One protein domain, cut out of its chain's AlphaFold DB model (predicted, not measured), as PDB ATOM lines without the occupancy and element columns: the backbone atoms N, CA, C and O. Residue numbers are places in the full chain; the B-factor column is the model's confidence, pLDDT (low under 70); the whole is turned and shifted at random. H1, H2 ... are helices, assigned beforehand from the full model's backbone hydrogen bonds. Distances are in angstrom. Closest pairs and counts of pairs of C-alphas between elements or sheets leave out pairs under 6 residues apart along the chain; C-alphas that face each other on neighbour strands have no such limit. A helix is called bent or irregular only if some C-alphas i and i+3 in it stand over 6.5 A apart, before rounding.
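Overview. This is residues 22 to 110, 129 to 189, 205 to 245 and 261 to 268 of the 800 residues of the protein "F-box domain-containing protein" of Meira miltonrushii (UniProt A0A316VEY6). Helices H6, H7 and H8 make a loosely built body of partly crossed helices, and the long helix H5 reaches away from near H3 and H4 as an arm; residues 91 to 103, of which 91 to 96 belong to H5, stick out. A small hairpin of H1 and H2 forms a head off to another side, joined to the body through H3. The printed part has 199 residues with eight named helices, H1 to H8 in chain order, and no named strand: all helix. It is loose, with a radius of gyration of the C-alphas of 22.3 A, and elongated, spanning 77 by 49 by 41 A.

Arrangement. H1, residues 22 to 30, and H2, residues 32 to 38, touch as a helical hairpin, opposite ways at a shallow tilt of 23 degrees; their closest C-alphas, Ala 28 and Arg 35, are 4.1 A apart. H2 and H3, residues 41 to 51, meet only through their link. H4, residues 57 to 63, and H5, residues 65 to 96, are close but not clearly touching, about perpendicular at 87 degrees, with the C-alphas of Ser 60 and Ser 66 closest at 5.4 A. H6, residues 131 to 153, is the hub; with residues 131 to 135 alone it touches H3, the C-alphas of Ser 41 and Phe 131 closest at 4.9 A. H7, residues 159 to 186, was assigned as one helix by its hydrogen bonds but is bent, with C-alphas 169 and 172 9.7 A apart; its arms H7a, residues 159 to 169, and H7b, residues 172 to 186, stand at a steep tilt of 45 degrees. H6 and H7a form a helical hairpin and only just touch, with 3 pairs of C-alphas within 8 A, Gln 152 and Trp 159 closest at 6.5 A. H7b touches H6 at a steep tilt of 58 degrees, the C-alphas of Asp 142 and Ile 177 closest at 5.9 A. H8, residues 223 to 245, touches H7b, opposite ways at a tilt of 35.1 degrees, only just steep, with the C-alphas of Gln 185 and His 223 closest at 5.1 A. Every O i to N i+4 pair is within hydrogen-bond range in H1, H4, H5, H6, H7a and H8, against 5 of 7 in H3, 9 of 11 in H7b and 1 of 3 in H2, where 2 of 4 O i to N i+3 pairs are.

Along the chain. H1 begins at C-alpha 22 (40.377, 59.522, -83.746). H5 is 46.5 A long and ends at C-alpha 96 (77.967, 72.799, -50.258). H6 and H8 are each 32.5 A long, and H8 ends at C-alpha 245 (29.661, 48.695, -48.344).

Size, cuts and confidence. The C-alphas farthest apart, Thr 99 and Phe 157, are 76.8 A apart. Residues 111 to 128, 190 to 204 and 246 to 260 are not printed, with C-alpha gaps of 31.2, 16.6 and 6.1 A. The links printed whole are tight. Mean pLDDT of the printed part is 78.8; 39 residues are under 70, among them 97 to 107.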
ATOM      1  N   THR A  22      41.081  59.409 -82.461       87.75
ATOM      2  CA  THR A  22      40.377  59.522 -83.746       87.75
ATOM      3  C   THR A  22      41.312  59.290 -84.924       87.75
ATOM      4  O   THR A  22      40.975  58.505 -85.808       87.75
ATOM      5  N   ASP A  23      42.511  59.876 -84.898       90.50
ATOM      6  CA  ASP A  23      43.505  59.688 -85.958       90.50
ATOM      7  C   ASP A  23      44.003  58.238 -86.001       90.50
ATOM      8  O   ASP A  23      44.084  57.638 -87.072       90.50
ATOM      9  N   LEU A  24      44.274  57.632 -84.840       91.06
ATOM     10  CA  LEU A  24      44.645  56.219 -84.722       91.06
ATOM     11  C   LEU A  24      43.558  55.300 -85.282       91.06
ATOM     12  O   LEU A  24      43.866  54.344 -85.995       91.06
ATOM     13  N   SER A  25      42.288  55.603 -85.004       88.38
ATOM     14  CA  SER A  25      41.151  54.877 -85.572       88.38
ATOM     15  C   SER A  25      41.103  55.012 -87.096       88.38
ATOM     16  O   SER A  25      40.972  54.005 -87.797       88.38
ATOM     17  N   SER A  26      41.301  56.218 -87.640       90.75
ATOM     18  CA  SER A  26      41.389  56.437 -89.088       90.75
ATOM     19  C   SER A  26      42.557  55.671 -89.718       90.75
ATOM     20  O   SER A  26      42.383  55.020 -90.751       90.75
ATOM     21  N   VAL A  27      43.730  55.657 -89.077       90.31
ATOM     22  CA  VAL A  27      44.884  54.868 -89.534       90.31
ATOM     23  C   VAL A  27      44.561  53.373 -89.512       90.31
ATOM     24  O   VAL A  27      44.829  52.679 -90.496       90.31
ATOM     25  N   ALA A  28      43.927  52.870 -88.450       89.12
ATOM     26  CA  ALA A  28      43.541  51.465 -88.336       89.12
ATOM     27  C   ALA A  28      42.529  51.028 -89.412       89.12
ATOM     28  O   ALA A  28      42.532  49.866 -89.830       89.12
ATOM     29  N   GLN A  29      41.686  51.951 -89.877       89.19
ATOM     30  CA  GLN A  29      40.715  51.725 -90.951       89.19
ATOM     31  C   GLN A  29      41.327  51.863 -92.351       89.19
ATOM     32  O   GLN A  29      40.812  51.277 -93.301       89.19
ATOM     33  N   SER A  30      42.438  52.591 -92.491       88.12
ATOM     34  CA  SER A  30      43.027  52.900 -93.798       88.12
ATOM     35  C   SER A  30      43.673  51.697 -94.501       88.12
ATOM     36  O   SER A  30      43.550  51.550 -95.716       88.12
ATOM     37  N   ASN A  31      44.394  50.837 -93.768       82.19
ATOM     38  CA  ASN A  31      45.196  49.766 -94.364       82.19
ATOM     39  C   ASN A  31      45.380  48.577 -93.405       82.19
ATOM     40  O   ASN A  31      45.697  48.766 -92.234       82.19
ATOM     41  N   ARG A  32      45.269  47.335 -93.909       82.62
ATOM     42  CA  ARG A  32      45.470  46.104 -93.113       82.62
ATOM     43  C   ARG A  32      46.863  45.999 -92.480       82.62
ATOM     44  O   ARG A  32      46.963  45.511 -91.361       82.62
ATOM     45  N   SER A  33      47.909  46.448 -93.175       80.94
ATOM     46  CA  SER A  33      49.289  46.446 -92.669       80.94
ATOM     47  C   SER A  33      49.459  47.439 -91.516       80.94
ATOM     48  O   SER A  33      50.001  47.079 -90.476       80.94
ATOM     49  N   LEU A  34      48.910  48.651 -91.649       87.69
ATOM     50  CA  LEU A  34      48.974  49.669 -90.594       87.69
ATOM     51  C   LEU A  34      48.032  49.372 -89.432       87.69
ATOM     52  O   LEU A  34      48.331  49.760 -88.308       87.69
ATOM     53  N   ARG A  35      46.938  48.641 -89.671       90.12
ATOM     54  CA  ARG A  35      45.987  48.242 -88.633       90.12
ATOM     55  C   ARG A  35      46.667  47.512 -87.484       90.12
ATOM     56  O   ARG A  35      46.427  47.880 -86.346       90.12
ATOM     57  N   GLY A  36      47.539  46.542 -87.774       88.12
ATOM     58  CA  GLY A  36      48.241  45.789 -86.729       88.12
ATOM     59  C   GLY A  36      49.076  46.680 -85.804       88.12
ATOM     60  O   GLY A  36      49.124  46.439 -84.602       88.12
ATOM     61  N   VAL A  37      49.673  47.743 -86.350       91.69
ATOM     62  CA  VAL A  37      50.468  48.709 -85.581       91.69
ATOM     63  C   VAL A  37      49.580  49.734 -84.876       91.69
ATOM     64  O   VAL A  37      49.786  50.015 -83.702       91.69
ATOM     65  N   ALA A  38      48.562  50.264 -85.555       92.56
ATOM     66  CA  ALA A  38      47.648  51.269 -85.013       92.56
ATOM     67  C   ALA A  38      46.771  50.732 -83.872       92.56
ATOM     68  O   ALA A  38      46.336  51.502 -83.021       92.56
ATOM     69  N   THR A  39      46.538  49.417 -83.811       93.50
ATOM     70  CA  THR A  39      45.840  48.757 -82.695       93.50
ATOM     71  C   THR A  39      46.789  48.227 -81.617       93.50
ATOM     72  O   THR A  39      46.361  47.456 -80.761       93.50
ATOM     73  N   ALA A  40      48.079  48.582 -81.647       92.00
ATOM     74  CA  ALA A  40      49.029  48.150 -80.625       92.00
ATOM     75  C   ALA A  40      48.627  48.687 -79.244       92.00
ATOM     76  O   ALA A  40      48.403  49.884 -79.074       92.00
ATOM     77  N   SER A  41      48.584  47.805 -78.243       91.50
ATOM     78  CA  SER A  41      48.095  48.132 -76.896       91.50
ATOM     79  C   SER A  41      48.817  49.333 -76.254       91.50
ATOM     80  O   SER A  41      48.187  50.196 -75.646       91.50
ATOM     81  N   SER A  42      50.125  49.472 -76.491       89.44
ATOM     82  CA  SER A  42      50.946  50.582 -75.983       89.44
ATOM     83  C   SER A  42      50.559  51.970 -76.514       89.44
ATOM     84  O   SER A  42      50.916  52.967 -75.890       89.44
ATOM     85  N   LEU A  43      49.845  52.057 -77.644       92.44
ATOM     86  CA  LEU A  43      49.314  53.320 -78.173       92.44
ATOM     87  C   LEU A  43      48.033  53.754 -77.453       92.44
ATOM     88  O   LEU A  43      47.770  54.946 -77.337       92.44
ATOM     89  N   TRP A  44      47.245  52.792 -76.969       92.50
ATOM     90  CA  TRP A  44      45.930  53.034 -76.372       92.50
ATOM     91  C   TRP A  44      45.964  53.077 -74.842       92.50
ATOM     92  O   TRP A  44      45.089  53.699 -74.245       92.50
ATOM     93  N   GLU A  45      46.982  52.483 -74.206       90.31
ATOM     94  CA  GLU A  45      47.180  52.509 -72.748       90.31
ATOM     95  C   GLU A  45      47.089  53.931 -72.151       90.31
ATOM     96  O   GLU A  45      46.303  54.112 -71.218       90.31
ATOM     97  N   PRO A  46      47.794  54.964 -72.669       87.38
ATOM     98  CA  PRO A  46      47.738  56.302 -72.073       87.38
ATOM     99  C   PRO A  46      46.345  56.933 -72.166       87.38
ATOM    100  O   PRO A  46      45.888  57.571 -71.220       87.38
ATOM    101  N   TYR A  47      45.643  56.720 -73.284       87.81
ATOM    102  CA  TYR A  47      44.284  57.226 -73.476       87.81
ATOM    103  C   TYR A  47      43.286  56.531 -72.559       87.81
ATOM    104  O   TYR A  47      42.450  57.193 -71.949       87.81
ATOM    105  N   TYR A  48      43.406  55.211 -72.417       88.81
ATOM    106  CA  TYR A  48      42.569  54.434 -71.516       88.81
ATOM    107  C   TYR A  48      42.724  54.890 -70.065       88.81
ATOM    108  O   TYR A  48      41.737  55.188 -69.396       88.81
ATOM    109  N   LEU A  49      43.971  54.993 -69.600       85.31
ATOM    110  CA  LEU A  49      44.271  55.446 -68.246       85.31
ATOM    111  C   LEU A  49      43.883  56.912 -68.028       85.31
ATOM    112  O   LEU A  49      43.573  57.274 -66.902       85.31
ATOM    113  N   SER A  50      43.872  57.748 -69.072       81.12
ATOM    114  CA  SER A  50      43.396  59.130 -68.959       81.12
ATOM    115  C   SER A  50      41.876  59.205 -68.821       81.12
ATOM    116  O   SER A  50      41.380  59.977 -68.004       81.12
ATOM    117  N   PHE A  51      41.136  58.422 -69.609       83.12
ATOM    118  CA  PHE A  51      39.683  58.564 -69.727       83.12
ATOM    119  C   PHE A  51      38.909  57.893 -68.602       83.12
ATOM    120  O   PHE A  51      37.881  58.426 -68.195       83.12
ATOM    121  N   TRP A  52      39.374  56.742 -68.122       86.00
ATOM    122  CA  TRP A  52      38.637  55.958 -67.137       86.00
ATOM    123  C   TRP A  52      39.501  55.699 -65.914       86.00
ATOM    124  O   TRP A  52      40.543  55.043 -66.018       86.00
ATOM    125  N   GLN A  53      39.060  56.205 -64.764       78.56
ATOM    126  CA  GLN A  53      39.688  55.969 -63.463       78.56
ATOM    127  C   GLN A  53      38.954  54.891 -62.673       78.56
ATOM    128  O   GLN A  53      39.583  54.175 -61.886       78.56
ATOM    129  N   GLU A  54      37.662  54.710 -62.942       76.56
ATOM    130  CA  GLU A  54      36.807  53.757 -62.257       76.56
ATOM    131  C   GLU A  54      36.309  52.667 -63.212       76.56
ATOM    132  O   GLU A  54      36.128  52.849 -64.422       76.56
ATOM    133  N   GLU A  55      36.166  51.469 -62.661       79.00
ATOM    134  CA  GLU A  55      35.682  50.295 -63.373       79.00
ATOM    135  C   GLU A  55      34.884  49.430 -62.409       79.00
ATOM    136  O   GLU A  55      35.230  49.337 -61.229       79.00
ATOM    137  N   ASP A  56      33.862  48.742 -62.920       81.62
ATOM    138  CA  ASP A  56      33.123  47.764 -62.117       81.62
ATOM    139  C   ASP A  56      34.097  46.704 -61.575       81.62
ATOM    140  O   ASP A  56      34.848  46.073 -62.331       81.62
ATOM    141  N   SER A  57      34.085  46.496 -60.254       74.50
ATOM    142  CA  SER A  57      35.020  45.598 -59.565       74.50
ATOM    143  C   SER A  57      35.050  44.190 -60.171       74.50
ATOM    144  O   SER A  57      36.129  43.616 -60.332       74.50
ATOM    145  N   ARG A  58      33.896  43.646 -60.584       77.06
ATOM    146  CA  ARG A  58      33.800  42.298 -61.173       77.06
ATOM    147  C   ARG A  58      34.399  42.276 -62.576       77.06
ATOM    148  O   ARG A  58      35.151  41.360 -62.908       77.06
ATOM    149  N   LYS A  59      34.109  43.292 -63.394       82.81
ATOM    150  CA  LYS A  59      34.650  43.407 -64.759       82.81
ATOM    151  C   LYS A  59      36.152  43.675 -64.754       82.81
ATOM    152  O   LYS A  59      36.876  43.061 -65.531       82.81
ATOM    153  N   SER A  60      36.637  44.529 -63.856       80.62
ATOM    154  CA  SER A  60      38.058  44.883 -63.760       80.62
ATOM    155  C   SER A  60      38.946  43.685 -63.398       80.62
ATOM    156  O   SER A  60      40.073  43.574 -63.886       80.62
ATOM    157  N   GLN A  61      38.429  42.742 -62.599       75.56
ATOM    158  CA  GLN A  61      39.125  41.499 -62.267       75.56
ATOM    159  C   GLN A  61      39.263  40.586 -63.492       75.56
ATOM    160  O   GLN A  61      40.332  40.019 -63.708       75.56
ATOM    161  N   ILE A  62      38.219  40.493 -64.321       79.88
ATOM    162  CA  ILE A  62      38.231  39.731 -65.582       79.88
ATOM    163  C   ILE A  62      39.156  40.396 -66.613       79.88
ATOM    164  O   ILE A  62      39.918  39.711 -67.292       79.88
ATOM    165  N   ARG A  63      39.112  41.729 -66.721       82.88
ATOM    166  CA  ARG A  63      39.940  42.519 -67.650       82.88
ATOM    167  C   ARG A  63      41.417  42.582 -67.232       82.88
ATOM    168  O   ARG A  63      42.264  42.917 -68.055       82.88
ATOM    169  N   GLY A  64      41.735  42.311 -65.963       78.31
ATOM    170  CA  GLY A  64      43.083  42.465 -65.399       78.31
ATOM    171  C   GLY A  64      43.555  43.923 -65.273       78.31
ATOM    172  O   GLY A  64      44.717  44.172 -64.955       78.31
ATOM    173  N   THR A  65      42.670  44.895 -65.502       83.00
ATOM    174  CA  THR A  65      42.956  46.342 -65.546       83.00
ATOM    175  C   THR A  65      43.267  46.923 -64.174       83.00
ATOM    176  O   THR A  65      44.152  47.765 -64.045       83.00
ATOM    177  N   SER A  66      42.594  46.422 -63.139       77.06
ATOM    178  CA  SER A  66      42.704  46.883 -61.753       77.06
ATOM    179  C   SER A  66      44.137  46.779 -61.207       77.06
ATOM    180  O   SER A  66      44.723  47.772 -60.787       77.06
ATOM    181  N   ASN A  67      44.751  45.593 -61.301       77.00
ATOM    182  CA  ASN A  67      46.136  45.380 -60.861       77.00
ATOM    183  C   ASN A  67      47.147  46.127 -61.747       77.00
ATOM    184  O   ASN A  67      48.176  46.592 -61.258       77.00
ATOM    185  N   TRP A  68      46.864  46.233 -63.050       83.75
ATOM    186  CA  TRP A  68      47.728  46.937 -63.996       83.75
ATOM    187  C   TRP A  68      47.796  48.437 -63.694       83.75
ATOM    188  O   TRP A  68      48.891  48.997 -63.606       83.75
ATOM    189  N   ARG A  69      46.638  49.084 -63.503       83.69
ATOM    190  CA  ARG A  69      46.534  50.516 -63.189       83.69
ATOM    191  C   ARG A  69      47.303  50.851 -61.916       83.69
ATOM    192  O   ARG A  69      48.094  51.789 -61.929       83.69
ATOM    193  N   ASP A  70      47.148  50.053 -60.864       80.56
ATOM    194  CA  ASP A  70      47.884  50.273 -59.616       80.56
ATOM    195  C   ASP A  70      49.386  50.135 -59.778       80.56
ATOM    196  O   ASP A  70      50.130  50.989 -59.306       80.56
ATOM    197  N   ALA A  71      49.844  49.074 -60.447       80.81
ATOM    198  CA  ALA A  71      51.268  48.862 -60.662       80.81
ATOM    199  C   ALA A  71      51.885  50.051 -61.415       80.81
ATOM    200  O   ALA A  71      52.965  50.526 -61.057       80.81
ATOM    201  N   LYS A  72      51.174  50.583 -62.417       85.69
ATOM    202  CA  LYS A  72      51.593  51.774 -63.163       85.69
ATOM    203  C   LYS A  72      51.575  53.034 -62.303       85.69
ATOM    204  O   LYS A  72      52.562  53.765 -62.320       85.69
ATOM    205  N   ARG A  73      50.514  53.255 -61.522       88.12
ATOM    206  CA  ARG A  73      50.381  54.397 -60.607       88.12
ATOM    207  C   ARG A  73      51.488  54.406 -59.555       88.12
ATOM    208  O   ARG A  73      52.187  55.401 -59.408       88.12
ATOM    209  N   ILE A  74      51.705  53.283 -58.877       86.19
ATOM    210  CA  ILE A  74      52.766  53.115 -57.878       86.19
ATOM    211  C   ILE A  74      54.149  53.318 -58.511       86.19
ATOM    212  O   ILE A  74      54.972  54.055 -57.969       86.19
ATOM    213  N   SER A  75      54.402  52.716 -59.680       85.62
ATOM    214  CA  SER A  75      55.658  52.913 -60.416       85.62
ATOM    215  C   SER A  75      55.882  54.387 -60.763       85.62
ATOM    216  O   SER A  75      57.005  54.884 -60.653       85.62
ATOM    217  N   PHE A  76      54.823  55.101 -61.150       88.94
ATOM    218  CA  PHE A  76      54.872  56.527 -61.447       88.94
ATOM    219  C   PHE A  76      55.187  57.366 -60.203       88.94
ATOM    220  O   PHE A  76      56.097  58.196 -60.256       88.94
ATOM    221  N   LEU A  77      54.514  57.115 -59.073       90.38
ATOM    222  CA  LEU A  77      54.805  57.769 -57.792       90.38
ATOM    223  C   LEU A  77      56.267  57.544 -57.382       90.38
ATOM    224  O   LEU A  77      56.973  58.501 -57.070       90.38
ATOM    225  N   TYR A  78      56.751  56.299 -57.455       89.75
ATOM    226  CA  TYR A  78      58.125  55.941 -57.101       89.75
ATOM    227  C   TYR A  78      59.164  56.642 -57.979       89.75
ATOM    228  O   TYR A  78      60.124  57.225 -57.468       89.75
ATOM    229  N   LYS A  79      58.976  56.613 -59.303       88.88
ATOM    230  CA  LYS A  79      59.880  57.274 -60.257       88.88
ATOM    231  C   LYS A  79      59.902  58.783 -60.050       88.88
ATOM    232  O   LYS A  79      60.979  59.371 -60.064       88.88
ATOM    233  N   THR A  80      58.739  59.389 -59.822       91.81
ATOM    234  CA  THR A  80      58.615  60.831 -59.587       91.81
ATOM    235  C   THR A  80      59.301  61.235 -58.286       91.81
ATOM    236  O   THR A  80      60.143  62.129 -58.307       91.81
ATOM    237  N   ALA A  81      59.039  60.525 -57.185       92.06
ATOM    238  CA  ALA A  81      59.697  60.766 -55.902       92.06
ATOM    239  C   ALA A  81      61.220  60.587 -55.997       92.06
ATOM    240  O   ALA A  81      61.968  61.432 -55.523       92.06
ATOM    241  N   THR A  82      61.683  59.529 -56.669       90.56
ATOM    242  CA  THR A  82      63.117  59.251 -56.855       90.56
ATOM    243  C   THR A  82      63.814  60.334 -57.666       90.56
ATOM    244  O   THR A  82      64.920  60.743 -57.323       90.56
ATOM    245  N   ARG A  83      63.172  60.804 -58.741       92.50
ATOM    246  CA  ARG A  83      63.697  61.890 -59.568       92.50
ATOM    247  C   ARG A  83      63.849  63.169 -58.745       92.50
ATOM    248  O   ARG A  83      64.940  63.718 -58.701       92.50
ATOM    249  N   ILE A  84      62.784  63.595 -58.064       92.62
ATOM    250  CA  ILE A  84      62.778  64.838 -57.277       92.62
ATOM    251  C   ILE A  84      63.775  64.751 -56.115       92.62
ATOM    252  O   ILE A  84      64.522  65.696 -55.888       92.62
ATOM    253  N   TRP A  85      63.842  63.608 -55.426       91.38
ATOM    254  CA  TRP A  85      64.803  63.373 -54.345       91.38
ATOM    255  C   TRP A  85      66.255  63.509 -54.813       91.38
ATOM    256  O   TRP A  85      67.066  64.146 -54.147       91.38
ATOM    257  N   ARG A  86      66.581  62.941 -55.981       89.12
ATOM    258  CA  ARG A  86      67.925  63.032 -56.563       89.12
ATOM    259  C   ARG A  86      68.268  64.456 -56.995       89.12
ATOM    260  O   ARG A  86      69.340  64.935 -56.654       89.12
ATOM    261  N   GLU A  87      67.358  65.125 -57.703       89.81
ATOM    262  CA  GLU A  87      67.542  66.514 -58.156       89.81
ATOM    263  C   GLU A  87      67.742  67.486 -56.985       89.81
ATOM    264  O   GLU A  87      68.411  68.508 -57.121       89.81
ATOM    265  N   ASP A  88      67.111  67.217 -55.846       87.75
ATOM    266  CA  ASP A  88      67.263  68.017 -54.635       87.75
ATOM    267  C   ASP A  88      68.610  67.756 -53.941       87.75
ATOM    268  O   ASP A  88      69.320  68.700 -53.601       87.75
ATOM    269  N   PHE A  89      69.022  66.489 -53.840       83.19
ATOM    270  CA  PHE A  89      70.339  66.108 -53.322       83.19
ATOM    271  C   PHE A  89      71.495  66.677 -54.166       83.19
ATOM    272  O   PHE A  89      72.491  67.159 -53.628       83.19
ATOM    273  N   GLU A  90      71.364  66.661 -55.496       83.44
ATOM    274  CA  GLU A  90      72.332  67.274 -56.416       83.44
ATOM    275  C   GLU A  90      72.436  68.793 -56.193       83.44
ATOM    276  O   GLU A  90      73.543  69.326 -56.120       83.44
ATOM    277  N   ARG A  91      71.303  69.482 -55.987       83.75
ATOM    278  CA  ARG A  91      71.270  70.920 -55.670       83.75
ATOM    279  C   ARG A  91      71.919  71.255 -54.327       83.75
ATOM    280  O   ARG A  91      72.606  72.269 -54.226       83.75
ATOM    281  N   GLU A  92      71.711  70.438 -53.296       79.56
ATOM    282  CA  GLU A  92      72.376  70.604 -51.995       79.56
ATOM    283  C   GLU A  92      73.895  70.417 -52.119       79.56
ATOM    284  O   GLU A  92      74.654  71.270 -51.660       79.56
ATOM    285  N   ARG A  93      74.346  69.385 -52.845       74.94
ATOM    286  CA  ARG A  93      75.775  69.147 -53.116       74.94
ATOM    287  C   ARG A  93      76.437  70.326 -53.836       74.94
ATOM    288  O   ARG A  93      77.541  70.727 -53.468       74.94
ATOM    289  N   GLU A  94      75.777  70.887 -54.850       79.75
ATOM    290  CA  GLU A  94      76.269  72.067 -55.574       79.75
ATOM    291  C   GLU A  94      76.398  73.299 -54.664       79.75
ATOM    292  O   GLU A  94      77.334  74.083 -54.821       79.75
ATOM    293  N   ARG A  95      75.498  73.465 -53.683       78.62
ATOM    294  CA  ARG A  95      75.565  74.555 -52.693       78.62
ATOM    295  C   ARG A  95      76.698  74.367 -51.687       78.62
ATOM    296  O   ARG A  95      77.312  75.351 -51.282       78.62
ATOM    297  N   GLU A  96      76.971  73.129 -51.285       76.62
ATOM    298  CA  GLU A  96      77.967  72.799 -50.258       76.62
ATOM    299  C   GLU A  96      79.407  72.689 -50.799       76.62
ATOM    300  O   GLU A  96      80.342  72.563 -50.010       76.62
ATOM    301  N   ASN A  97      79.622  72.813 -52.120       68.12
ATOM    302  CA  ASN A  97      80.934  72.660 -52.776       68.12
ATOM    303  C   ASN A  97      81.630  71.321 -52.437       68.12
ATOM    304  O   ASN A  97      82.861  71.228 -52.461       68.12
ATOM    305  N   ASP A  98      80.858  70.277 -52.124       60.91
ATOM    306  CA  ASP A  98      81.409  69.000 -51.678       60.91
ATOM    307  C   ASP A  98      81.731  68.078 -52.873       60.91
ATOM    308  O   ASP A  98      80.878  67.703 -53.689       60.91
ATOM    309  N   THR A  99      83.014  67.729 -53.011       57.81
ATOM    310  CA  THR A  99      83.557  66.946 -54.134       57.81
ATOM    311  C   THR A  99      83.666  65.450 -53.828       57.81
ATOM    312  O   THR A  99      84.266  64.716 -54.612       57.81
ATOM    313  N   HIS A 100      83.142  64.968 -52.695       55.16
ATOM    314  CA  HIS A 100      83.202  63.545 -52.346       55.16
ATOM    315  C   HIS A 100      82.141  62.714 -53.092       55.16
ATOM    316  O   HIS A 100      80.961  62.709 -52.756       55.16
ATOM    317  N   ASP A 101      82.587  61.943 -54.088       51.56
ATOM    318  CA  ASP A 101      81.755  61.049 -54.914       51.56
ATOM    319  C   ASP A 101      81.201  59.809 -54.172       51.56
ATOM    320  O   ASP A 101      80.396  59.065 -54.732       51.56
ATOM    321  N   SER A 102      81.575  59.565 -52.909       47.81
ATOM    322  CA  SER A 102      81.253  58.305 -52.214       47.81
ATOM    323  C   SER A 102      79.841  58.215 -51.613       47.81
ATOM    324  O   SER A 102      79.483  57.164 -51.088       47.81
ATOM    325  N   ILE A 103      79.033  59.284 -51.648       50.47
ATOM    326  CA  ILE A 103      77.698  59.312 -51.008       50.47
ATOM    327  C   ILE A 103      76.571  58.915 -51.986       50.47
ATOM    328  O   ILE A 103      75.518  58.435 -51.559       50.47
ATOM    329  N   LEU A 104      76.799  59.013 -53.302       45.25
ATOM    330  CA  LEU A 104      75.778  58.740 -54.327       45.25
ATOM    331  C   LEU A 104      75.292  57.280 -54.356       45.25
ATOM    332  O   LEU A 104      74.167  57.025 -54.780       45.25
ATOM    333  N   GLU A 105      76.092  56.323 -53.882       43.53
ATOM    334  CA  GLU A 105      75.709  54.904 -53.902       43.53
ATOM    335  C   GLU A 105      74.721  54.503 -52.787       43.53
ATOM    336  O   GLU A 105      74.141  53.423 -52.870       43.53
ATOM    337  N   HIS A 106      74.490  55.342 -51.762       44.97
ATOM    338  CA  HIS A 106      73.780  54.923 -50.537       44.97
ATOM    339  C   HIS A 106      72.471  55.670 -50.216       44.97
ATOM    340  O   HIS A 106      71.730  55.227 -49.336       44.97
ATOM    341  N   ALA A 107      72.119  56.754 -50.914       54.53
ATOM    342  CA  ALA A 107      70.882  57.495 -50.637       54.53
ATOM    343  C   ALA A 107      69.687  56.942 -51.441       54.53
ATOM    344  O   ALA A 107      69.254  57.524 -52.435       54.53
ATOM    345  N   GLY A 108      69.151  55.791 -51.029       73.50
ATOM    346  CA  GLY A 108      67.888  55.281 -51.575       73.50
ATOM    347  C   GLY A 108      66.727  56.252 -51.318       73.50
ATOM    348  O   GLY A 108      66.644  56.846 -50.245       73.50
ATOM    349  N   THR A 109      65.821  56.409 -52.289       81.38
ATOM    350  CA  THR A 109      64.617  57.244 -52.136       81.38
ATOM    351  C   THR A 109      63.816  56.797 -50.908       81.38
ATOM    352  O   THR A 109      63.515  55.603 -50.798       81.38
ATOM    353  N   PRO A 110      63.396  57.714 -50.017       85.75
ATOM    354  CA  PRO A 110      62.609  57.392 -48.830       85.75
ATOM    355  C   PRO A 110      61.146  57.138 -49.215       85.75
ATOM    356  O   PRO A 110      60.250  57.882 -48.836       85.75
ATOM    357  N   PRO A 129      46.935  44.212 -70.785       88.31
ATOM    358  CA  PRO A 129      45.585  44.119 -71.322       88.31
ATOM    359  C   PRO A 129      45.536  44.640 -72.763       88.31
ATOM    360  O   PRO A 129      46.356  45.463 -73.176       88.31
ATOM    361  N   ASP A 130      44.566  44.182 -73.549       90.94
ATOM    362  CA  ASP A 130      44.338  44.703 -74.898       90.94
ATOM    363  C   ASP A 130      43.649  46.076 -74.803       90.94
ATOM    364  O   ASP A 130      42.422  46.185 -74.862       90.94
ATOM    365  N   PHE A 131      44.443  47.136 -74.604       92.25
ATOM    366  CA  PHE A 131      43.928  48.487 -74.381       92.25
ATOM    367  C   PHE A 131      43.164  49.044 -75.580       92.25
ATOM    368  O   PHE A 131      42.289  49.880 -75.387       92.25
ATOM    369  N   TYR A 132      43.420  48.559 -76.799       92.62
ATOM    370  CA  TYR A 132      42.612  48.932 -77.957       92.62
ATOM    371  C   TYR A 132      41.177  48.407 -77.820       92.62
ATOM    372  O   TYR A 132      40.219  49.176 -77.941       92.62
ATOM    373  N   LYS A 133      41.011  47.110 -77.521       92.12
ATOM    374  CA  LYS A 133      39.675  46.528 -77.309       92.12
ATOM    375  C   LYS A 133      38.966  47.146 -76.115       92.12
ATOM    376  O   LYS A 133      37.791  47.474 -76.236       92.12
ATOM    377  N   LEU A 134      39.680  47.342 -75.008       91.88
ATOM    378  CA  LEU A 134      39.130  47.980 -73.813       91.88
ATOM    379  C   LEU A 134      38.681  49.416 -74.093       91.88
ATOM    380  O   LEU A 134      37.588  49.803 -73.691       91.88
ATOM    381  N   PHE A 135      39.476  50.195 -74.832       92.31
ATOM    382  CA  PHE A 135      39.094  51.545 -75.241       92.31
ATOM    383  C   PHE A 135      37.817  51.533 -76.090       92.31
ATOM    384  O   PHE A 135      36.904  52.319 -75.843       92.31
ATOM    385  N   CYS A 136      37.722  50.620 -77.063       92.38
ATOM    386  CA  CYS A 136      36.529  50.476 -77.901       92.38
ATOM    387  C   CYS A 136      35.298  50.086 -77.073       92.38
ATOM    388  O   CYS A 136      34.240  50.688 -77.230       92.38
ATOM    389  N   GLU A 137      35.438  49.105 -76.179       92.50
ATOM    390  CA  GLU A 137      34.373  48.654 -75.281       92.50
ATOM    391  C   GLU A 137      33.869  49.803 -74.402       92.50
ATOM    392  O   GLU A 137      32.670  50.078 -74.374       92.50
ATOM    393  N   ARG A 138      34.773  50.516 -73.721       92.00
ATOM    394  CA  ARG A 138      34.390  51.601 -72.814       92.00
ATOM    395  C   ARG A 138      33.793  52.793 -73.564       92.00
ATOM    396  O   ARG A 138      32.816  53.355 -73.087       92.00
ATOM    397  N   MET A 139      34.285  53.135 -74.758       92.75
ATOM    398  CA  MET A 139      33.657  54.170 -75.596       92.75
ATOM    399  C   MET A 139      32.249  53.790 -76.064       92.75
ATOM    400  O   MET A 139      31.387  54.663 -76.154       92.75
ATOM    401  N   LEU A 140      31.994  52.507 -76.347       94.38
ATOM    402  CA  LEU A 140      30.648  52.024 -76.668       94.38
ATOM    403  C   LEU A 140      29.708  52.129 -75.463       94.38
ATOM    404  O   LEU A 140      28.576  52.583 -75.624       94.38
ATOM    405  N   ILE A 141      30.181  51.753 -74.270       94.31
ATOM    406  CA  ILE A 141      29.429  51.911 -73.015       94.31
ATOM    407  C   ILE A 141      29.085  53.388 -72.791       94.31
ATOM    408  O   ILE A 141      27.912  53.722 -72.637       94.31
ATOM    409  N   ASP A 142      30.086  54.273 -72.841       94.50
ATOM    410  CA  ASP A 142      29.907  55.715 -72.654       94.50
ATOM    411  C   ASP A 142      28.883  56.280 -73.659       94.50
ATOM    412  O   ASP A 142      28.000  57.054 -73.289       94.50
ATOM    413  N   GLY A 143      28.951  55.860 -74.928       94.31
ATOM    414  CA  GLY A 143      28.007  56.273 -75.968       94.31
ATOM    415  C   GLY A 143      26.565  55.819 -75.716       94.31
ATOM    416  O   GLY A 143      25.637  56.603 -75.916       94.31
ATOM    417  N   GLU A 144      26.363  54.587 -75.250       95.19
ATOM    418  CA  GLU A 144      25.027  54.051 -74.961       95.19
ATOM    419  C   GLU A 144      24.393  54.715 -73.730       95.19
ATOM    420  O   GLU A 144      23.207  55.049 -73.752       95.19
ATOM    421  N   VAL A 145      25.183  55.002 -72.689       93.62
ATOM    422  CA  VAL A 145      24.724  55.759 -71.510       93.62
ATOM    423  C   VAL A 145      24.253  57.153 -71.914       93.62
ATOM    424  O   VAL A 145      23.149  57.561 -71.552       93.62
ATOM    425  N   LEU A 146      25.049  57.873 -72.712       92.00
ATOM    426  CA  LEU A 146      24.671  59.201 -73.198       92.00
ATOM    427  C   LEU A 146      23.415  59.160 -74.062       92.00
ATOM    428  O   LEU A 146      22.557  60.025 -73.921       92.00
ATOM    429  N   LYS A 147      23.271  58.143 -74.915       90.38
ATOM    430  CA  LYS A 147      22.078  57.961 -75.746       90.38
ATOM    431  C   LYS A 147      20.820  57.738 -74.903       90.38
ATOM    432  O   LYS A 147      19.765  58.270 -75.245       90.38
ATOM    433  N   ARG A 148      20.914  56.992 -73.799       88.25
ATOM    434  CA  ARG A 148      19.794  56.785 -72.866       88.25
ATOM    435  C   ARG A 148      19.441  58.056 -72.099       88.25
ATOM    436  O   ARG A 148      18.265  58.403 -72.026       88.25
ATOM    437  N   ILE A 149      20.438  58.803 -71.622       82.81
ATOM    438  CA  ILE A 149      20.227  60.126 -71.006       82.81
ATOM    439  C   ILE A 149      19.579  61.093 -72.007       82.81
ATOM    440  O   ILE A 149      18.609  61.772 -71.679       82.81
ATOM    441  N   GLN A 150      20.069  61.123 -73.246       80.12
ATOM    442  CA  GLN A 150      19.503  61.930 -74.323       80.12
ATOM    443  C   GLN A 150      18.045  61.542 -74.594       80.12
ATOM    444  O   GLN A 150      17.182  62.410 -74.648       80.12
ATOM    445  N   ALA A 151      17.743  60.247 -74.710       76.62
ATOM    446  CA  ALA A 151      16.372  59.778 -74.880       76.62
ATOM    447  C   ALA A 151      15.475  60.199 -73.705       76.62
ATOM    448  O   ALA A 151      14.312  60.539 -73.921       76.62
ATOM    449  N   GLN A 152      16.012  60.223 -72.480       72.06
ATOM    450  CA  GLN A 152      15.279  60.683 -71.307       72.06
ATOM    451  C   GLN A 152      15.013  62.192 -71.321       72.06
ATOM    452  O   GLN A 152      13.956  62.606 -70.855       72.06
ATOM    453  N   CYS A 153      15.895  63.010 -71.901       63.66
ATOM    454  CA  CYS A 153      15.670  64.458 -72.021       63.66
ATOM    455  C   CYS A 153      14.364  64.789 -72.766       63.66
ATOM    456  O   CYS A 153      13.715  65.786 -72.455       63.66
ATOM    457  N   PHE A 154      13.949  63.910 -73.682       58.31
ATOM    458  CA  PHE A 154      12.717  64.037 -74.461       58.31
ATOM    459  C   PHE A 154      11.528  63.247 -73.893       58.31
ATOM    460  O   PHE A 154      10.421  63.344 -74.419       58.31
ATOM    461  N   ARG A 155      11.731  62.424 -72.856       53.41
ATOM    462  CA  ARG A 155      10.692  61.553 -72.288       53.41
ATOM    463  C   ARG A 155      10.307  62.007 -70.889       53.41
ATOM    464  O   ARG A 155      11.137  62.112 -69.992       53.41
ATOM    465  N   SER A 156       9.007  62.159 -70.668       46.16
ATOM    466  CA  SER A 156       8.484  62.638 -69.388       46.16
ATOM    467  C   SER A 156       8.478  61.575 -68.287       46.16
ATOM    468  O   SER A 156       8.366  61.934 -67.123       46.16
ATOM    469  N   PHE A 157       8.570  60.279 -68.604       48.47
ATOM    470  CA  PHE A 157       8.396  59.171 -67.653       48.47
ATOM    471  C   PHE A 157       9.453  58.067 -67.840       48.47
ATOM    472  O   PHE A 157      10.181  58.060 -68.828       48.47
ATOM    473  N   GLY A 158       9.540  57.136 -66.881       53.56
ATOM    474  CA  GLY A 158      10.358  55.917 -66.996       53.56
ATOM    475  C   GLY A 158      11.821  56.023 -66.548       53.56
ATOM    476  O   GLY A 158      12.470  54.988 -66.432       53.56
ATOM    477  N   TRP A 159      12.313  57.222 -66.213       71.06
ATOM    478  CA  TRP A 159      13.726  57.448 -65.866       71.06
ATOM    479  C   TRP A 159      14.260  56.521 -64.773       71.06
ATOM    480  O   TRP A 159      15.374  56.026 -64.869       71.06
ATOM    481  N   LEU A 160      13.462  56.247 -63.739       57.06
ATOM    482  CA  LEU A 160      13.886  55.380 -62.643       57.06
ATOM    483  C   LEU A 160      14.224  53.960 -63.109       57.06
ATOM    484  O   LEU A 160      15.251  53.417 -62.711       57.06
ATOM    485  N   GLN A 161      13.368  53.362 -63.941       65.06
ATOM    486  CA  GLN A 161      13.624  52.025 -64.473       65.06
ATOM    487  C   GLN A 161      14.853  52.049 -65.385       65.06
ATOM    488  O   GLN A 161      15.709  51.182 -65.270       65.06
ATOM    489  N   GLU A 162      14.984  53.094 -66.203       72.44
ATOM    490  CA  GLU A 162      16.139  53.288 -67.078       72.44
ATOM    491  C   GLU A 162      17.454  53.396 -66.282       72.44
ATOM    492  O   GLU A 162      18.435  52.746 -66.630       72.44
ATOM    493  N   MET A 163      17.477  54.145 -65.171       73.44
ATOM    494  CA  MET A 163      18.641  54.224 -64.279       73.44
ATOM    495  C   MET A 163      19.011  52.862 -63.688       73.44
ATOM    496  O   MET A 163      20.193  52.518 -63.639       73.44
ATOM    497  N   ILE A 164      18.014  52.091 -63.235       70.00
ATOM    498  CA  ILE A 164      18.230  50.745 -62.690       70.00
ATOM    499  C   ILE A 164      18.829  49.845 -63.771       70.00
ATOM    500  O   ILE A 164      19.845  49.205 -63.517       70.00
ATOM    501  N   ASP A 165      18.255  49.846 -64.973       77.56
ATOM    502  CA  ASP A 165      18.709  49.016 -66.089       77.56
ATOM    503  C   ASP A 165      20.145  49.380 -66.506       77.56
ATOM    504  O   ASP A 165      20.981  48.497 -66.709       77.56
ATOM    505  N   ILE A 166      20.465  50.679 -66.574       83.31
ATOM    506  CA  ILE A 166      21.819  51.175 -66.848       83.31
ATOM    507  C   ILE A 166      22.802  50.682 -65.776       83.31
ATOM    508  O   ILE A 166      23.873  50.173 -66.117       83.31
ATOM    509  N   TYR A 167      22.456  50.809 -64.493       81.56
ATOM    510  CA  TYR A 167      23.324  50.373 -63.399       81.56
ATOM    511  C   TYR A 167      23.502  48.850 -63.370       81.56
ATOM    512  O   TYR A 167      24.628  48.375 -63.241       81.56
ATOM    513  N   GLU A 168      22.435  48.067 -63.546       80.38
ATOM    514  CA  GLU A 168      22.523  46.602 -63.587       80.38
ATOM    515  C   GLU A 168      23.391  46.113 -64.755       80.38
ATOM    516  O   GLU A 168      24.140  45.141 -64.610       80.38
ATOM    517  N   GLN A 169      23.327  46.796 -65.900       87.19
ATOM    518  CA  GLN A 169      24.074  46.432 -67.099       87.19
ATOM    519  C   GLN A 169      25.549  46.855 -67.035       87.19
ATOM    520  O   GLN A 169      26.459  46.085 -67.382       87.19
ATOM    521  N   TYR A 170      25.813  48.093 -66.625       89.56
ATOM    522  CA  TYR A 170      27.140  48.683 -66.754       89.56
ATOM    523  C   TYR A 170      27.896  48.790 -65.429       89.56
ATOM    524  O   TYR A 170      29.121  48.664 -65.456       89.56
ATOM    525  N   GLY A 171      27.204  48.884 -64.294       87.19
ATOM    526  CA  GLY A 171      27.819  49.065 -62.981       87.19
ATOM    527  C   GLY A 171      28.622  50.362 -62.923       87.19
ATOM    528  O   GLY A 171      28.216  51.378 -63.484       87.19
ATOM    529  N   ASP A 172      29.796  50.305 -62.306       87.31
ATOM    530  CA  ASP A 172      30.621  51.494 -62.031       87.31
ATOM    531  C   ASP A 172      31.377  52.019 -63.255       87.31
ATOM    532  O   ASP A 172      31.887  53.137 -63.243       87.31
ATOM    533  N   ASP A 173      31.377  51.256 -64.355       90.00
ATOM    534  CA  ASP A 173      31.960  51.669 -65.633       90.00
ATOM    535  C   ASP A 173      31.384  53.033 -66.102       90.00
ATOM    536  O   ASP A 173      32.038  53.791 -66.816       90.00
ATOM    537  N   ILE A 174      30.175  53.412 -65.700       91.12
ATOM    538  CA  ILE A 174      29.524  54.631 -66.206       91.12
ATOM    539  C   ILE A 174      29.879  55.899 -65.424       91.12
ATOM    540  O   ILE A 174      29.604  56.996 -65.900       91.12
ATOM    541  N   LYS A 175      30.495  55.799 -64.244       88.75
ATOM    542  CA  LYS A 175      30.741  56.982 -63.406       88.75
ATOM    543  C   LYS A 175      31.646  58.007 -64.077       88.75
ATOM    544  O   LYS A 175      31.314  59.186 -64.094       88.75
ATOM    545  N   ASP A 176      32.728  57.561 -64.717       88.38
ATOM    546  CA  ASP A 176      33.664  58.455 -65.410       88.38
ATOM    547  C   ASP A 176      32.986  59.283 -66.515       88.38
ATOM    548  O   ASP A 176      33.368  60.432 -66.737       88.38
ATOM    549  N   ILE A 177      32.013  58.715 -67.246       91.06
ATOM    550  CA  ILE A 177      31.288  59.465 -68.285       91.06
ATOM    551  C   ILE A 177      30.264  60.421 -67.676       91.06
ATOM    552  O   ILE A 177      30.054  61.506 -68.215       91.06
ATOM    553  N   LEU A 178      29.675  60.072 -66.530       89.06
ATOM    554  CA  LEU A 178      28.778  60.959 -65.790       89.06
ATOM    555  C   LEU A 178      29.541  62.146 -65.199       89.06
ATOM    556  O   LEU A 178      29.103  63.278 -65.383       89.06
ATOM    557  N   HIS A 179      30.712  61.923 -64.594       85.50
ATOM    558  CA  HIS A 179      31.608  62.998 -64.147       85.50
ATOM    559  C   HIS A 179      31.986  63.918 -65.304       85.50
ATOM    560  O   HIS A 179      31.863  65.139 -65.192       85.50
ATOM    561  N   ALA A 180      32.376  63.343 -66.446       84.31
ATOM    562  CA  ALA A 180      32.724  64.116 -67.632       84.31
ATOM    563  C   ALA A 180      31.533  64.937 -68.158       84.31
ATOM    564  O   ALA A 180      31.692  66.122 -68.450       84.31
ATOM    565  N   LEU A 181      30.339  64.339 -68.235       85.19
ATOM    566  CA  LEU A 181      29.109  65.018 -68.644       85.19
ATOM    567  C   LEU A 181      28.787  66.182 -67.705       85.19
ATOM    568  O   LEU A 181      28.648  67.312 -68.166       85.19
ATOM    569  N   ILE A 182      28.702  65.912 -66.401       78.00
ATOM    570  CA  ILE A 182      28.357  66.892 -65.365       78.00
ATOM    571  C   ILE A 182      29.331  68.065 -65.404       78.00
ATOM    572  O   ILE A 182      28.897  69.213 -65.418       78.00
ATOM    573  N   THR A 183      30.629  67.783 -65.469       75.62
ATOM    574  CA  THR A 183      31.662  68.821 -65.478       75.62
ATOM    575  C   THR A 183      31.582  69.670 -66.747       75.62
ATOM    576  O   THR A 183      31.552  70.893 -66.657       75.62
ATOM    577  N   VAL A 184      31.445  69.062 -67.937       76.00
ATOM    578  CA  VAL A 184      31.261  69.836 -69.182       76.00
ATOM    579  C   VAL A 184      30.019  70.721 -69.101       76.00
ATOM    580  O   VAL A 184      30.075  71.865 -69.540       76.00
ATOM    581  N   GLN A 185      28.903  70.219 -68.559       73.88
ATOM    582  CA  GLN A 185      27.645  70.972 -68.521       73.88
ATOM    583  C   GLN A 185      27.612  72.098 -67.473       73.88
ATOM    584  O   GLN A 185      26.801  73.012 -67.624       73.88
ATOM    585  N   ARG A 186      28.481  72.065 -66.450       70.19
ATOM    586  CA  ARG A 186      28.619  73.134 -65.438       70.19
ATOM    587  C   ARG A 186      29.377  74.363 -65.939       70.19
ATOM    588  O   ARG A 186      29.163  75.455 -65.421       70.19
ATOM    589  N   ARG A 187      30.220  74.208 -66.964       68.50
ATOM    590  CA  ARG A 187      31.044  75.303 -67.494       68.50
ATOM    591  C   ARG A 187      30.196  76.517 -67.858       68.50
ATOM    592  O   ARG A 187      29.266  76.413 -68.661       68.50
ATOM    593  N   SER A 188      30.549  77.674 -67.311       54.50
ATOM    594  CA  SER A 188      29.974  78.958 -67.709       54.50
ATOM    595  C   SER A 188      30.801  79.532 -68.858       54.50
ATOM    596  O   SER A 188      32.008  79.677 -68.724       54.50
ATOM    597  N   ASP A 189      30.181  79.797 -70.011       52.28
ATOM    598  CA  ASP A 189      30.866  80.450 -71.138       52.28
ATOM    599  C   ASP A 189      30.704  81.975 -70.959       52.28
ATOM    600  O   ASP A 189      29.559  82.442 -70.975       52.28
ATOM    601  N   PHE A 205      23.909  67.566 -78.713       74.00
ATOM    602  CA  PHE A 205      24.372  66.640 -77.674       74.00
ATOM    603  C   PHE A 205      25.845  66.263 -77.883       74.00
ATOM    604  O   PHE A 205      26.241  65.904 -78.998       74.00
ATOM    605  N   PRO A 206      26.683  66.312 -76.831       78.56
ATOM    606  CA  PRO A 206      28.087  65.950 -76.949       78.56
ATOM    607  C   PRO A 206      28.240  64.431 -77.105       78.56
ATOM    608  O   PRO A 206      27.593  63.650 -76.412       78.56
ATOM    609  N   SER A 207      29.131  63.997 -77.998       87.06
ATOM    610  CA  SER A 207      29.505  62.582 -78.084       87.06
ATOM    611  C   SER A 207      30.385  62.170 -76.899       87.06
ATOM    612  O   SER A 207      31.065  63.010 -76.304       87.06
ATOM    613  N   ALA A 208      30.445  60.865 -76.612       88.81
ATOM    614  CA  ALA A 208      31.305  60.311 -75.560       88.81
ATOM    615  C   ALA A 208      32.763  60.772 -75.685       88.81
ATOM    616  O   ALA A 208      33.369  61.195 -74.708       88.81
ATOM    617  N   TYR A 209      33.302  60.773 -76.907       86.56
ATOM    618  CA  TYR A 209      34.654  61.260 -77.164       86.56
ATOM    619  C   TYR A 209      34.791  62.772 -76.920       86.56
ATOM    620  O   TYR A 209      35.774  63.207 -76.329       86.56
ATOM    621  N   LYS A 210      33.793  63.580 -77.315       83.56
ATOM    622  CA  LYS A 210      33.821  65.037 -77.111       83.56
ATOM    623  C   LYS A 210      33.829  65.425 -75.645       83.56
ATOM    624  O   LYS A 210      34.564  66.334 -75.281       83.56
ATOM    625  N   LEU A 211      33.095  64.717 -74.792       82.19
ATOM    626  CA  LEU A 211      33.132  64.954 -73.344       82.19
ATOM    627  C   LEU A 211      34.520  64.737 -72.720       82.19
ATOM    628  O   LEU A 211      34.769  65.220 -71.621       82.19
ATOM    629  N   ARG A 212      35.427  64.043 -73.419       80.50
ATOM    630  CA  ARG A 212      36.810  63.792 -72.990       80.50
ATOM    631  C   ARG A 212      37.818  64.790 -73.577       80.50
ATOM    632  O   ARG A 212      39.008  64.676 -73.295       80.50
ATOM    633  N   LEU A 213      37.392  65.740 -74.411       75.00
ATOM    634  CA  LEU A 213      38.282  66.774 -74.947       75.00
ATOM    635  C   LEU A 213      38.377  67.963 -73.978       75.00
ATOM    636  O   LEU A 213      37.393  68.368 -73.359       75.00
ATOM    637  N   GLN A 214      39.570  68.553 -73.875       68.75
ATOM    638  CA  GLN A 214      39.737  69.834 -73.188       68.75
ATOM    639  C   GLN A 214      39.003  70.944 -73.948       68.75
ATOM    640  O   GLN A 214      38.969  70.948 -75.178       68.75
ATOM    641  N   GLY A 215      38.417  71.894 -73.216       67.06
ATOM    642  CA  GLY A 215      37.711  73.029 -73.818       67.06
ATOM    643  C   GLY A 215      36.363  72.682 -74.459       67.06
ATOM    644  O   GLY A 215      35.765  73.534 -75.115       67.06
ATOM    645  N   THR A 216      35.851  71.459 -74.271       73.44
ATOM    646  CA  THR A 216      34.494  71.105 -74.703       73.44
ATOM    647  C   THR A 216      33.477  72.021 -74.042       73.44
ATOM    648  O   THR A 216      33.382  72.085 -72.814       73.44
ATOM    649  N   LYS A 217      32.711  72.727 -74.871       72.81
ATOM    650  CA  LYS A 217      31.648  73.618 -74.411       72.81
ATOM    651  C   LYS A 217      30.429  72.813 -73.954       72.81
ATOM    652  O   LYS A 217      30.152  71.735 -74.489       72.81
ATOM    653  N   ARG A 218      29.692  73.353 -72.981       73.12
ATOM    654  CA  ARG A 218      28.374  72.833 -72.592       73.12
ATOM    655  C   ARG A 218      27.384  72.888 -73.757       73.12
ATOM    656  O   ARG A 218      27.555  73.674 -74.692       73.12
ATOM    657  N   SER A 219      26.322  72.090 -73.681       70.06
ATOM    658  CA  SER A 219      25.199  72.199 -74.612       70.06
ATOM    659  C   SER A 219      24.499  73.547 -74.425       70.06
ATOM    660  O   SER A 219      24.174  73.941 -73.306       70.06
ATOM    661  N   LYS A 220      24.240  74.271 -75.515       62.34
ATOM    662  CA  LYS A 220      23.529  75.557 -75.428       62.34
ATOM    663  C   LYS A 220      22.070  75.372 -75.005       62.34
ATOM    664  O   LYS A 220      21.556  76.165 -74.229       62.34
ATOM    665  N   THR A 221      21.449  74.289 -75.463       55.22
ATOM    666  CA  THR A 221      20.010  74.029 -75.346       55.22
ATOM    667  C   THR A 221      19.657  73.044 -74.229       55.22
ATOM    668  O   THR A 221      18.635  73.200 -73.575       55.22
ATOM    669  N   HIS A 222      20.515  72.055 -73.957       62.56
ATOM    670  CA  HIS A 222      20.175  70.911 -73.095       62.56
ATOM    671  C   HIS A 222      21.075  70.760 -71.855       62.56
ATOM    672  O   HIS A 222      21.000  69.749 -71.159       62.56
ATOM    673  N   HIS A 223      21.945  71.728 -71.538       66.00
ATOM    674  CA  HIS A 223      22.905  71.557 -70.436       66.00
ATOM    675  C   HIS A 223      22.247  71.292 -69.076       66.00
ATOM    676  O   HIS A 223      22.754  70.466 -68.323       66.00
ATOM    677  N   LEU A 224      21.114  71.930 -68.764       58.59
ATOM    678  CA  LEU A 224      20.421  71.755 -67.480       58.59
ATOM    679  C   LEU A 224      19.802  70.363 -67.330       58.59
ATOM    680  O   LEU A 224      19.935  69.737 -66.279       58.59
ATOM    681  N   THR A 225      19.149  69.858 -68.377       60.78
ATOM    682  CA  THR A 225      18.539  68.521 -68.369       60.78
ATOM    683  C   THR A 225      19.615  67.437 -68.332       60.78
ATOM    684  O   THR A 225      19.532  66.515 -67.520       60.78
ATOM    685  N   LEU A 226      20.686  67.597 -69.114       70.56
ATOM    686  CA  LEU A 226      21.866  66.730 -69.069       70.56
ATOM    687  C   LEU A 226      22.539  66.731 -67.690       70.56
ATOM    688  O   LEU A 226      22.905  65.669 -67.185       70.56
ATOM    689  N   LEU A 227      22.672  67.904 -67.064       66.38
ATOM    690  CA  LEU A 227      23.227  68.052 -65.720       66.38
ATOM    691  C   LEU A 227      22.357  67.341 -64.679       66.38
ATOM    692  O   LEU A 227      22.886  66.608 -63.846       66.38
ATOM    693  N   TYR A 228      21.036  67.524 -64.746       64.69
ATOM    694  CA  TYR A 228      20.078  66.893 -63.843       64.69
ATOM    695  C   TYR A 228      20.132  65.359 -63.937       64.69
ATOM    696  O   TYR A 228      20.347  64.687 -62.927       64.69
ATOM    697  N   PHE A 229      19.990  64.790 -65.139       71.94
ATOM    698  CA  PHE A 229      19.980  63.334 -65.314       71.94
ATOM    699  C   PHE A 229      21.345  62.710 -65.018       71.94
ATOM    700  O   PHE A 229      21.410  61.663 -64.373       71.94
ATOM    701  N   GLY A 230      22.433  63.376 -65.417       74.00
ATOM    702  CA  GLY A 230      23.789  62.958 -65.075       74.00
ATOM    703  C   GLY A 230      24.001  62.881 -63.562       74.00
ATOM    704  O   GLY A 230      24.470  61.859 -63.064       74.00
ATOM    705  N   LYS A 231      23.598  63.925 -62.820       70.44
ATOM    706  CA  LYS A 231      23.694  63.973 -61.351       70.44
ATOM    707  C   LYS A 231      22.849  62.905 -60.674       70.44
ATOM    708  O   LYS A 231      23.364  62.216 -59.803       70.44
ATOM    709  N   GLN A 232      21.595  62.741 -61.091       69.12
ATOM    710  CA  GLN A 232      20.694  61.743 -60.509       69.12
ATOM    711  C   GLN A 232      21.240  60.323 -60.659       69.12
ATOM    712  O   GLN A 232      21.270  59.564 -59.692       69.12
ATOM    713  N   LEU A 233      21.708  59.971 -61.860       76.38
ATOM    714  CA  LEU A 233      22.270  58.649 -62.107       76.38
ATOM    715  C   LEU A 233      23.574  58.443 -61.324       76.38
ATOM    716  O   LEU A 233      23.754  57.394 -60.714       76.38
ATOM    717  N   LEU A 234      24.452  59.449 -61.276       79.94
ATOM    718  CA  LEU A 234      25.694  59.372 -60.507       79.94
ATOM    719  C   LEU A 234      25.431  59.186 -59.005       79.94
ATOM    720  O   LEU A 234      25.975  58.260 -58.404       79.94
ATOM    721  N   GLN A 235      24.558  60.011 -58.421       74.25
ATOM    722  CA  GLN A 235      24.171  59.921 -57.010       74.25
ATOM    723  C   GLN A 235      23.558  58.561 -56.686       74.25
ATOM    724  O   GLN A 235      23.895  57.956 -55.671       74.25
ATOM    725  N   TYR A 236      22.692  58.045 -57.563       74.31
ATOM    726  CA  TYR A 236      22.112  56.719 -57.393       74.31
ATOM    727  C   TYR A 236      23.197  55.640 -57.274       74.31
ATOM    728  O   TYR A 236      23.170  54.849 -56.332       74.31
ATOM    729  N   ILE A 237      24.179  55.632 -58.179       77.75
ATOM    730  CA  ILE A 237      25.272  54.647 -58.179       77.75
ATOM    731  C   ILE A 237      26.121  54.778 -56.909       77.75
ATOM    732  O   ILE A 237      26.374  53.782 -56.232       77.75
ATOM    733  N   GLN A 238      26.520  56.003 -56.557       77.19
ATOM    734  CA  GLN A 238      27.314  56.292 -55.359       77.19
ATOM    735  C   GLN A 238      26.598  55.819 -54.086       77.19
ATOM    736  O   GLN A 238      27.186  55.130 -53.252       77.19
ATOM    737  N   HIS A 239      25.302  56.110 -53.954       77.19
ATOM    738  CA  HIS A 239      24.508  55.685 -52.804       77.19
ATOM    739  C   HIS A 239      24.338  54.162 -52.749       77.19
ATOM    740  O   HIS A 239      24.440  53.577 -51.671       77.19
ATOM    741  N   GLN A 240      24.109  53.497 -53.888       75.00
ATOM    742  CA  GLN A 240      24.010  52.034 -53.936       75.00
ATOM    743  C   GLN A 240      25.303  51.365 -53.459       75.00
ATOM    744  O   GLN A 240      25.256  50.453 -52.628       75.00
ATOM    745  N   GLN A 241      26.457  51.843 -53.926       78.69
ATOM    746  CA  GLN A 241      27.756  51.350 -53.471       78.69
ATOM    747  C   GLN A 241      27.981  51.606 -51.978       78.69
ATOM    748  O   GLN A 241      28.366  50.687 -51.252       78.69
ATOM    749  N   ALA A 242      27.703  52.824 -51.505       76.88
ATOM    750  CA  ALA A 242      27.863  53.203 -50.106       76.88
ATOM    751  C   ALA A 242      27.028  52.318 -49.172       76.88
ATOM    752  O   ALA A 242      27.541  51.767 -48.196       76.88
ATOM    753  N   VAL A 243      25.749  52.122 -49.502       74.00
ATOM    754  CA  VAL A 243      24.833  51.263 -48.739       74.00
ATOM    755  C   VAL A 243      25.295  49.806 -48.772       74.00
ATOM    756  O   VAL A 243      25.274  49.134 -47.739       74.00
ATOM    757  N   CYS A 244      25.743  49.304 -49.925       76.25
ATOM    758  CA  CYS A 244      26.281  47.948 -50.041       76.25
ATOM    759  C   CYS A 244      27.516  47.749 -49.142       76.25
ATOM    760  O   CYS A 244      27.580  46.777 -48.386       76.25
ATOM    761  N   GLY A 245      28.451  48.701 -49.164       74.81
ATOM    762  CA  GLY A 245      29.661  48.695 -48.344       74.81
ATOM    763  C   GLY A 245      29.385  48.756 -46.840       74.81
ATOM    764  O   GLY A 245      29.901  47.936 -46.078       74.81
ATOM    765  N   GLY A 261      35.774  44.649 -47.948       58.72
ATOM    766  CA  GLY A 261      34.454  44.876 -48.525       58.72
ATOM    767  C   GLY A 261      34.406  44.595 -50.029       58.72
ATOM    768  O   GLY A 261      35.449  44.547 -50.683       58.72
ATOM    769  N   PRO A 262      33.198  44.478 -50.616       55.88
ATOM    770  CA  PRO A 262      33.036  44.291 -52.064       55.88
ATOM    771  C   PRO A 262      33.674  45.429 -52.881       55.88
ATOM    772  O   PRO A 262      34.010  45.246 -54.051       55.88
ATOM    773  N   PHE A 263      33.872  46.585 -52.243       66.62
ATOM    774  CA  PHE A 263      34.569  47.743 -52.781       66.62
ATOM    775  C   PHE A 263      35.693  48.125 -51.816       66.62
ATOM    776  O   PHE A 263      35.426  48.570 -50.700       66.62
ATOM    777  N   SER A 264      36.942  47.914 -52.228       71.12
ATOM    778  CA  SER A 264      38.139  48.228 -51.448       71.12
ATOM    779  C   SER A 264      39.080  49.068 -52.306       71.12
ATOM    780  O   SER A 264      39.588  48.606 -53.332       71.12
ATOM    781  N   TRP A 265      39.275  50.327 -51.906       75.38
ATOM    782  CA  TRP A 265      40.099  51.289 -52.648       75.38
ATOM    783  C   TRP A 265      41.500  51.433 -52.057       75.38
ATOM    784  O   TRP A 265      42.458  51.700 -52.776       75.38
ATOM    785  N   THR A 266      41.629  51.177 -50.757       65.81
ATOM    786  CA  THR A 266      42.896  51.242 -50.027       65.81
ATOM    787  C   THR A 266      43.764  50.023 -50.351       65.81
ATOM    788  O   THR A 266      43.504  48.911 -49.883       65.81
ATOM    789  N   ARG A 267      44.841  50.199 -51.124       65.75
ATOM    790  CA  ARG A 267      45.684  49.083 -51.604       65.75
ATOM    791  C   ARG A 267      47.061  49.028 -50.949       65.75
ATOM    792  O   ARG A 267      48.081  48.874 -51.605       65.75
ATOM    793  N   ILE A 268      47.065  49.082 -49.621       65.62
ATOM    794  CA  ILE A 268      48.246  48.828 -48.784       65.62
ATOM    795  C   ILE A 268      48.441  47.309 -48.653       65.62
ATOM    796  O   ILE A 268      47.481  46.582 -48.387       65.62
TER     797      ILE A 268